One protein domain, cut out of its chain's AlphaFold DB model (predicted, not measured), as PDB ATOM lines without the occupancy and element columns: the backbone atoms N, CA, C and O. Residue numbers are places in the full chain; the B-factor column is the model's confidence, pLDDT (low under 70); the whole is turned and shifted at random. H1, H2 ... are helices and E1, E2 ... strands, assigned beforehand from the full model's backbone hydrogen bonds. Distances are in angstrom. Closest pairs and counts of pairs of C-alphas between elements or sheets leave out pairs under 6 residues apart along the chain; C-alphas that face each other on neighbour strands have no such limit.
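Overview. This is residues 3 to 10 and 30 to 89 of the 89 residues of an uncharacterized protein of Sphingomonas sp. Leaf208 (UniProt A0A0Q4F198). A long hairpin of two helices, H1 and H2, side by side, has a two-stranded ribbon, E1 and E2, packed along H2; E1 also comes near H1, while E2 is away from it. The four elements run roughly lengthwise, and the turn between the helices sticks out at one end with residues 51 to 56. The printed part has 68 residues with two named helices and two named strands, in the order E1, H1, H2, E2, and the sheet, of order E1 - E2, is antiparallel. The class is mixed, helices and strands. The whole is compact, with a radius of gyration of the C-alphas of 12.2 A, yet elongated, spanning 38 by 21 by 15 A.

Arrangement. Start at the first printed residue, where E1, residues 3 to 8, begins, and set beside it E2, residues 82 to 88. These neighbour strands are antiparallel, with 152 degrees between their N-to-C directions. Among the C-alphas that face each other are those of Leu 4 and Tyr 86, 4.4 A apart, and those of Cys 8 and Ala 82, 4.6 A apart. Look at the backbone between them: N 5 and O 85 are within hydrogen-bond range at 2.7 A, and so are N 83 and O 7 at 2.8 A. Next along the printed part comes H1, residues 33 to 51. E1 and H1 have 2 pairs of C-alphas within 8 A, the closest being those of Tyr 3 and Val 50, 7.9 A apart. H1 and E2 are apart, with no C-alpha of the one within 8 A of the other. Go on to H2, residues 57 to 77, which touches H1 with 13 pairs of C-alphas within 8 A. Their closest C-alphas are those of Ala 49 and Ile 60, 6.5 A apart. The two helices form a helical hairpin and run opposite ways at a shallow tilt of 24 degrees. The closest C-alphas of E1 and H2 are those of Leu 4 and Asn 64, 5.5 A apart. The closest C-alphas of H2 and E2 are those of Ala 75 and Ala 82, 4.6 A apart. In H1 each O i to N i+4 pair is within hydrogen-bond range; in H2 16 of 17 are.

Along the chain. Find C-alpha 3 at (25.500, -11.120, 75.921); from there E1 runs through residues 3 to 8. After the cut, look for C-alpha 33 at (16.013, -21.939, 95.924), where H1 begins; it runs through residues 33 to 51 and is 27.1 A long from first to last C-alpha. H2 is the longest helix, with 21 residues, 57 to 77, and 30.5 A from first to last C-alpha. E2 follows with residues 82 to 88, 19.7 A from first to last C-alpha, and ends at C-alpha 88 at (24.137, -6.589, 71.201).

Size, cuts and confidence. The two C-alphas farthest apart in the domain are those of Thr 54 and Pro 79, 38.3 A. Residues 11 to 29 are cut out and not printed; across this cut, which lies in the link from E1 to H1, C-alphas 10 and 30 are 10.9 A apart. The links H1 to H2 and H2 to E2 are tight, with 5 and 4 residues. The mean pLDDT of the printed part is 75.4. Look for values under 70 at 25 residues: residues 3 to 4, 6 to 10, 30, 53 to 57 and 78 to 89, the last being the chain's last residue.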
ATOM      1  N   TYR A   3      25.677 -10.502  74.600       68.31
ATOM      2  CA  TYR A   3      25.500 -11.120  75.921       68.31
ATOM      3  C   TYR A   3      24.056 -11.563  76.147       68.31
ATOM      4  O   TYR A   3      23.109 -10.976  75.621       68.31
ATOM      5  N   LEU A   4      23.895 -12.646  76.896       68.12
ATOM      6  CA  LEU A   4      22.611 -13.268  77.177       68.12
ATOM      7  C   LEU A   4      21.884 -12.535  78.315       68.12
ATOM      8  O   LEU A   4      22.501 -12.040  79.252       68.12
ATOM      9  N   VAL A   5      20.558 -12.487  78.233       71.38
ATOM     10  CA  VAL A   5      19.636 -11.999  79.260       71.38
ATOM     11  C   VAL A   5      18.561 -13.059  79.476       71.38
ATOM     12  O   VAL A   5      17.932 -13.526  78.519       71.38
ATOM     13  N   LEU A   6      18.353 -13.426  80.741       66.88
ATOM     14  CA  LEU A   6      17.334 -14.377  81.173       66.88
ATOM     15  C   LEU A   6      16.105 -13.644  81.702       66.88
ATOM     16  O   LEU A   6      16.209 -12.724  82.510       66.88
ATOM     17  N   SER A   7      14.925 -14.100  81.294       65.38
ATOM     18  CA  SER A   7      13.661 -13.711  81.918       65.38
ATOM     19  C   SER A   7      12.758 -14.927  82.082       65.38
ATOM     20  O   SER A   7      12.843 -15.879  81.305       65.38
ATOM     21  N   CYS A   8      11.870 -14.894  83.069       60.00
ATOM     22  CA  CYS A   8      10.814 -15.891  83.216       60.00
ATOM     23  C   CYS A   8       9.502 -15.282  82.717       60.00
ATOM     24  O   CYS A   8       9.126 -14.202  83.175       60.00
ATOM     25  N   ASP A   9       8.805 -15.959  81.804       57.06
ATOM     26  CA  ASP A   9       7.449 -15.572  81.412       57.06
ATOM     27  C   ASP A   9       6.470 -16.616  81.933       57.06
ATOM     28  O   ASP A   9       6.516 -17.774  81.543       57.06
ATOM     29  N   LEU A  10       5.570 -16.205  82.821       52.06
ATOM     30  CA  LEU A  10       4.549 -17.078  83.394       52.06
ATOM     31  C   LEU A  10       3.444 -17.453  82.398       52.06
ATOM     32  O   LEU A  10       2.754 -18.444  82.617       52.06
ATOM     33  N   SER A  30       8.058 -18.529  92.263       65.56
ATOM     34  CA  SER A  30       8.860 -19.331  93.189       65.56
ATOM     35  C   SER A  30       9.699 -20.321  92.389       65.56
ATOM     36  O   SER A  30       9.259 -21.428  92.082       65.56
ATOM     37  N   LEU A  31      10.914 -19.912  92.027       70.00
ATOM     38  CA  LEU A  31      11.931 -20.862  91.600       70.00
ATOM     39  C   LEU A  31      12.364 -21.720  92.795       70.00
ATOM     40  O   LEU A  31      12.394 -21.223  93.926       70.00
ATOM     41  N   PRO A  32      12.757 -22.984  92.566       82.56
ATOM     42  CA  PRO A  32      13.524 -23.734  93.547       82.56
ATOM     43  C   PRO A  32      14.712 -22.886  94.044       82.56
ATOM     44  O   PRO A  32      15.395 -22.290  93.207       82.56
ATOM     45  N   PRO A  33      14.984 -22.820  95.363       79.94
ATOM     46  CA  PRO A  33      16.013 -21.939  95.924       79.94
ATOM     47  C   PRO A  33      17.392 -22.096  95.273       79.94
ATOM     48  O   PRO A  33      18.099 -21.113  95.076       79.94
ATOM     49  N   GLU A  34      17.742 -23.320  94.881       84.62
ATOM     50  CA  GLU A  34      18.992 -23.633  94.182       84.62
ATOM     51  C   GLU A  34      19.064 -22.970  92.798       84.62
ATOM     52  O   GLU A  34      20.076 -22.373  92.447       84.62
ATOM     53  N   LEU A  35      17.967 -22.990  92.033       82.44
ATOM     54  CA  LEU A  35      17.903 -22.343  90.720       82.44
ATOM     55  C   LEU A  35      17.866 -20.819  90.826       82.44
ATOM     56  O   LEU A  35      18.396 -20.135  89.953       82.44
ATOM     57  N   LEU A  36      17.260 -20.282  91.889       81.94
ATOM     58  CA  LEU A  36      17.304 -18.851  92.171       81.94
ATOM     59  C   LEU A  36      18.733 -18.399  92.501       81.94
ATOM     60  O   LEU A  36      19.184 -17.391  91.966       81.94
ATOM     61  N   ALA A  37      19.451 -19.153  93.338       84.00
ATOM     62  CA  ALA A  37      20.844 -18.870  93.670       84.00
ATOM     63  C   ALA A  37      21.754 -18.944  92.431       84.00
ATOM     64  O   ALA A  37      22.542 -18.026  92.201       84.00
ATOM     65  N   ASP A  38      21.588 -19.977  91.598       87.25
ATOM     66  CA  ASP A  38      22.313 -20.118  90.329       87.25
ATOM     67  C   ASP A  38      22.059 -18.917  89.398       87.25
ATOM     68  O   ASP A  38      22.987 -18.401  88.773       87.25
ATOM     69  N   LEU A  39      20.811 -18.441  89.325       84.06
ATOM     70  CA  LEU A  39      20.420 -17.316  88.476       84.06
ATOM     71  C   LEU A  39      20.959 -15.976  88.971       84.06
ATOM     72  O   LEU A  39      21.443 -15.185  88.162       84.06
ATOM     73  N   LEU A  40      20.923 -15.728  90.281       83.50
ATOM     74  CA  LEU A  40      21.516 -14.528  90.872       83.50
ATOM     75  C   LEU A  40      23.035 -14.506  90.668       83.50
ATOM     76  O   LEU A  40      23.562 -13.516  90.166       83.50
ATOM     77  N   SER A  41      23.721 -15.618  90.950       87.75
ATOM     78  CA  SER A  41      25.172 -15.724  90.759       87.75
ATOM     79  C   SER A  41      25.581 -15.550  89.294       87.75
ATOM     80  O   SER A  41      26.576 -14.890  88.988       87.75
ATOM     81  N   TRP A  42      24.808 -16.112  88.361       89.56
ATOM     82  CA  TRP A  42      25.058 -15.926  86.935       89.56
ATOM     83  C   TRP A  42      24.858 -14.467  86.496       89.56
ATOM     84  O   TRP A  42      25.697 -13.944  85.762       89.56
ATOM     85  N   ASN A  43      23.804 -13.792  86.975       83.44
ATOM     86  CA  ASN A  43      23.550 -12.378  86.677       83.44
ATOM     87  C   ASN A  43      24.690 -11.477  87.168       83.44
ATOM     88  O   ASN A  43      25.123 -10.595  86.427       83.44
ATOM     89  N   GLU A  44      25.191 -11.707  88.384       85.00
ATOM     90  CA  GLU A  44      26.336 -10.973  88.938       85.00
ATOM     91  C   GLU A  44      27.575 -11.146  88.052       85.00
ATOM     92  O   GLU A  44      28.143 -10.159  87.583       85.00
ATOM     93  N   ARG A  45      27.929 -12.394  87.717       88.31
ATOM     94  CA  ARG A  45      29.081 -12.704  86.851       88.31
ATOM     95  C   ARG A  45      28.942 -12.119  85.443       88.31
ATOM     96  O   ARG A  45      29.938 -11.691  84.865       88.31
ATOM     97  N   MET A  46      27.734 -12.108  84.875       85.25
ATOM     98  CA  MET A  46      27.474 -11.492  83.571       85.25
ATOM     99  C   MET A  46      27.592  -9.965  83.643       85.25
ATOM    100  O   MET A  46      28.223  -9.370  82.773       85.25
ATOM    101  N   GLY A  47      27.046  -9.336  84.686       80.94
ATOM    102  CA  GLY A  47      27.164  -7.895  84.913       80.94
ATOM    103  C   GLY A  47      28.617  -7.447  85.064       80.94
ATOM    104  O   GLY A  47      29.041  -6.509  84.394       80.94
ATOM    105  N   GLU A  48      29.407  -8.163  85.869       85.50
ATOM    106  CA  GLU A  48      30.849  -7.923  86.004       85.50
ATOM    107  C   GLU A  48      31.584  -8.082  84.666       85.50
ATOM    108  O   GLU A  48      32.404  -7.239  84.306       85.50
ATOM    109  N   ALA A  49      31.270  -9.135  83.902       83.50
ATOM    110  CA  ALA A  49      31.920  -9.403  82.621       83.50
ATOM    111  C   ALA A  49      31.602  -8.351  81.547       83.50
ATOM    112  O   ALA A  49      32.475  -8.047  80.732       83.50
ATOM    113  N   VAL A  50      30.381  -7.803  81.546       79.12
ATOM    114  CA  VAL A  50      29.970  -6.705  80.656       79.12
ATOM    115  C   VAL A  50      30.649  -5.395  81.065       79.12
ATOM    116  O   VAL A  50      31.201  -4.709  80.212       79.12
ATOM    117  N   LEU A  51      30.682  -5.070  82.363       80.06
ATOM    118  CA  LEU A  51      31.296  -3.833  82.868       80.06
ATOM    119  C   LEU A  51      32.824  -3.802  82.741       80.06
ATOM    120  O   LEU A  51      33.410  -2.723  82.709       80.06
ATOM    121  N   ALA A  52      33.477  -4.965  82.691       79.94
ATOM    122  CA  ALA A  52      34.931  -5.049  82.613       79.94
ATOM    123  C   ALA A  52      35.526  -4.555  81.274       79.94
ATOM    124  O   ALA A  52      36.743  -4.399  81.218       79.94
ATOM    125  N   ASP A  53      34.713  -4.323  80.227       66.69
ATOM    126  CA  ASP A  53      35.026  -3.679  78.922       66.69
ATOM    127  C   ASP A  53      36.364  -4.070  78.235       66.69
ATOM    128  O   ASP A  53      36.881  -3.376  77.362       66.69
ATOM    129  N   THR A  54      36.976  -5.197  78.611       53.06
ATOM    130  CA  THR A  54      38.333  -5.567  78.181       53.06
ATOM    131  C   THR A  54      38.389  -7.028  77.750       53.06
ATOM    132  O   THR A  54      38.361  -7.932  78.574       53.06
ATOM    133  N   GLU A  55      38.447  -7.257  76.432       54.62
ATOM    134  CA  GLU A  55      38.779  -8.530  75.751       54.62
ATOM    135  C   GLU A  55      38.184  -9.837  76.332       54.62
ATOM    136  O   GLU A  55      38.681 -10.940  76.107       54.62
ATOM    137  N   THR A  56      37.043  -9.767  77.011       63.34
ATOM    138  CA  THR A  56      36.358 -10.895  77.658       63.34
ATOM    139  C   THR A  56      35.420 -11.640  76.710       63.34
ATOM    140  O   THR A  56      34.444 -12.249  77.143       63.34
ATOM    141  N   SER A  57      35.704 -11.659  75.403       68.31
ATOM    142  CA  SER A  57      34.858 -12.365  74.427       68.31
ATOM    143  C   SER A  57      34.717 -13.856  74.766       68.31
ATOM    144  O   SER A  57      33.623 -14.410  74.664       68.31
ATOM    145  N   SER A  58      35.780 -14.491  75.272       78.81
ATOM    146  CA  SER A  58      35.746 -15.888  75.725       78.81
ATOM    147  C   SER A  58      34.970 -16.079  77.035       78.81
ATOM    148  O   SER A  58      34.246 -17.065  77.179       78.81
ATOM    149  N   ALA A  59      35.074 -15.134  77.975       83.31
ATOM    150  CA  ALA A  59      34.353 -15.177  79.245       83.31
ATOM    151  C   ALA A  59      32.849 -14.966  79.040       83.31
ATOM    152  O   ALA A  59      32.057 -15.751  79.554       83.31
ATOM    153  N   ILE A  60      32.454 -13.984  78.221       84.75
ATOM    154  CA  ILE A  60      31.049 -13.763  77.857       84.75
ATOM    155  C   ILE A  60      30.509 -14.937  77.036       84.75
ATOM    156  O   ILE A  60      29.400 -15.387  77.299       84.75
ATOM    157  N   ALA A  61      31.283 -15.510  76.106       85.06
ATOM    158  CA  ALA A  61      30.852 -16.707  75.377       85.06
ATOM    159  C   ALA A  61      30.597 -17.900  76.317       85.06
ATOM    160  O   ALA A  61      29.591 -18.597  76.177       85.06
ATOM    161  N   ARG A  62      31.468 -18.110  77.312       88.25
ATOM    162  CA  ARG A  62      31.277 -19.146  78.332       88.25
ATOM    163  C   ARG A  62      30.060 -18.862  79.212       88.25
ATOM    164  O   ARG A  62      29.263 -19.764  79.444       88.25
ATOM    165  N   LEU A  63      29.899 -17.622  79.670       88.94
ATOM    166  CA  LEU A  63      28.747 -17.212  80.470       88.94
ATOM    167  C   LEU A  63      27.437 -17.325  79.680       88.94
ATOM    168  O   LEU A  63      26.430 -17.721  80.254       88.94
ATOM    169  N   ASN A  64      27.440 -17.064  78.372       86.06
ATOM    170  CA  ASN A  64      26.283 -17.295  77.508       86.06
ATOM    171  C   ASN A  64      25.906 -18.786  77.476       86.06
ATOM    172  O   ASN A  64      24.750 -19.115  77.719       86.06
ATOM    173  N   ALA A  65      26.870 -19.691  77.280       87.19
ATOM    174  CA  ALA A  65      26.606 -21.134  77.303       87.19
ATOM    175  C   ALA A  65      26.105 -21.627  78.678       87.19
ATOM    176  O   ALA A  65      25.186 -22.444  78.759       87.19
ATOM    177  N   GLU A  66      26.675 -21.107  79.773       89.06
ATOM    178  CA  GLU A  66      26.190 -21.367  81.138       89.06
ATOM    179  C   GLU A  66      24.747 -20.849  81.321       89.06
ATOM    180  O   GLU A  66      23.902 -21.550  81.882       89.06
ATOM    181  N   GLY A  67      24.442 -19.666  80.778       85.81
ATOM    182  CA  GLY A  67      23.117 -19.047  80.816       85.81
ATOM    183  C   GLY A  67      22.062 -19.808  80.009       85.81
ATOM    184  O   GLY A  67      20.932 -19.944  80.465       85.81
ATOM    185  N   GLU A  68      22.420 -20.373  78.853       81.75
ATOM    186  CA  GLU A  68      21.536 -21.241  78.057       81.75
ATOM    187  C   GLU A  68      21.152 -22.520  78.813       81.75
ATOM    188  O   GLU A  68      19.979 -22.904  78.845       81.75
ATOM    189  N   ASN A  69      22.123 -23.167  79.467       85.44
ATOM    190  CA  ASN A  69      21.863 -24.343  80.300       85.44
ATOM    191  C   ASN A  69      20.933 -23.988  81.469       85.44
ATOM    192  O   ASN A  69      19.927 -24.666  81.703       85.44
ATOM    193  N   LEU A  70      21.223 -22.882  82.158       83.94
ATOM    194  CA  LEU A  70      20.386 -22.380  83.240       83.94
ATOM    195  C   LEU A  70      18.962 -22.067  82.757       83.94
ATOM    196  O   LEU A  70      18.001 -22.454  83.419       83.94
ATOM    197  N   ALA A  71      18.804 -21.453  81.582       80.25
ATOM    198  CA  ALA A  71      17.495 -21.198  80.989       80.25
ATOM    199  C   ALA A  71      16.700 -22.487  80.768       80.25
ATOM    200  O   ALA A  71      15.514 -22.536  81.083       80.25
ATOM    201  N   SER A  72      17.347 -23.540  80.262       79.56
ATOM    202  CA  SER A  72      16.713 -24.846  80.058       79.56
ATOM    203  C   SER A  72      16.242 -25.456  81.384       79.56
ATOM    204  O   SER A  72      15.103 -25.915  81.487       79.56
ATOM    205  N   ARG A  73      17.075 -25.376  82.430       82.19
ATOM    206  CA  ARG A  73      16.716 -25.825  83.786       82.19
ATOM    207  C   ARG A  73      15.540 -25.027  84.349       82.19
ATOM    208  O   ARG A  73      14.600 -25.626  84.862       82.19
ATOM    209  N   VAL A  74      15.536 -23.704  84.196       78.62
ATOM    210  CA  VAL A  74      14.422 -22.843  84.626       78.62
ATOM    211  C   VAL A  74      13.146 -23.157  83.838       78.62
ATOM    212  O   VAL A  74      12.083 -23.319  84.431       78.62
ATOM    213  N   ALA A  75      13.234 -23.337  82.520       73.38
ATOM    214  CA  ALA A  75      12.089 -23.682  81.681       73.38
ATOM    215  C   ALA A  75      11.458 -25.036  82.051       73.38
ATOM    216  O   ALA A  75      10.258 -25.213  81.866       73.38
ATOM    217  N   SER A  76      12.237 -25.970  82.608       77.88
ATOM    218  CA  SER A  76      11.726 -27.268  83.070       77.88
ATOM    219  C   SER A  76      10.870 -27.192  84.344       77.88
ATOM    220  O   SER A  76      10.099 -28.112  84.610       77.88
ATOM    221  N   VAL A  77      10.987 -26.106  85.122       75.19
ATOM    222  CA  VAL A  77      10.286 -25.932  86.408       75.19
ATOM    223  C   VAL A  77       9.279 -24.781  86.407       75.19
ATOM    224  O   VAL A  77       8.428 -24.718  87.290       75.19
ATOM    225  N   VAL A  78       9.350 -23.875  85.427       69.81
ATOM    226  CA  VAL A  78       8.412 -22.757  85.270       69.81
ATOM    227  C   VAL A  78       7.350 -23.127  84.227       69.81
ATOM    228  O   VAL A  78       7.702 -23.294  83.062       69.81
ATOM    229  N   PRO A  79       6.051 -23.196  84.584       60.22
ATOM    230  CA  PRO A  79       4.975 -23.605  83.669       60.22
ATOM    231  C   PRO A  79       4.839 -22.775  82.377       60.22
ATOM    232  O   PRO A  79       4.304 -23.278  81.395       60.22
ATOM    233  N   GLY A  80       5.323 -21.526  82.361       59.19
ATOM    234  CA  GLY A  80       5.376 -20.666  81.166       59.19
ATOM    235  C   GLY A  80       6.755 -20.583  80.486       59.19
ATOM    236  O   GLY A  80       6.903 -19.915  79.462       59.19
ATOM    237  N   GLY A  81       7.752 -21.294  81.021       61.75
ATOM    238  CA  GLY A  81       9.111 -21.370  80.492       61.75
ATOM    239  C   GLY A  81      10.043 -20.216  80.894       61.75
ATOM    240  O   GLY A  81       9.660 -19.231  81.529       61.75
ATOM    241  N   ALA A  82      11.309 -20.350  80.494       64.25
ATOM    242  CA  ALA A  82      12.308 -19.284  80.531       64.25
ATOM    243  C   ALA A  82      12.504 -18.730  79.119       64.25
ATOM    244  O   ALA A  82      12.581 -19.492  78.153       64.25
ATOM    245  N   LYS A  83      12.623 -17.409  78.989       63.41
ATOM    246  CA  LYS A  83      12.939 -16.752  77.722       63.41
ATOM    247  C   LYS A  83      14.363 -16.220  77.750       63.41
ATOM    248  O   LYS A  83      14.735 -15.461  78.646       63.41
ATOM    249  N   VAL A  84      15.119 -16.607  76.731       60.25
ATOM    250  CA  VAL A  84      16.501 -16.194  76.493       60.25
ATOM    251  C   VAL A  84      16.515 -15.136  75.401       60.25
ATOM    252  O   VAL A  84      15.926 -15.329  74.337       60.25
ATOM    253  N   ARG A  85      17.206 -14.024  75.637       65.81
ATOM    254  CA  ARG A  85      17.540 -13.052  74.593       65.81
ATOM    255  C   ARG A  85      19.023 -12.784  74.627       65.81
ATOM    256  O   ARG A  85      19.602 -12.673  75.694       65.81
ATOM    257  N   TYR A  86      19.604 -12.582  73.461       67.00
ATOM    258  CA  TYR A  86      20.930 -12.004  73.368       67.00
ATOM    259  C   TYR A  86      20.805 -10.532  73.000       67.00
ATOM    260  O   TYR A  86      20.114 -10.186  72.038       67.00
ATOM    261  N   LEU A  87      21.450  -9.673  73.774       69.69
ATOM    262  CA  LEU A  87      21.586  -8.256  73.480       69.69
ATOM    263  C   LEU A  87      22.931  -8.011  72.816       69.69
ATOM    264  O   LEU A  87      23.924  -8.652  73.151       69.69
ATOM    265  N   LYS A  88      22.937  -7.097  71.850       64.38
ATOM    266  CA  LYS A  88      24.137  -6.589  71.201       64.38
ATOM    267  C   LYS A  88      24.230  -5.108  71.554       64.38
ATOM    268  O   LYS A  88      23.315  -4.374  71.194       64.38
ATOM    269  N   GLU A  89      25.286  -4.717  72.263       55.53
ATOM    270  CA  GLU A  89      25.728  -3.310  72.305       55.53
ATOM    271  C   GLU A  89      26.185  -2.848  70.923       55.53
ATOM    272  O   GLU A  89      26.928  -3.626  70.262       55.53
TER     273      GLU A  89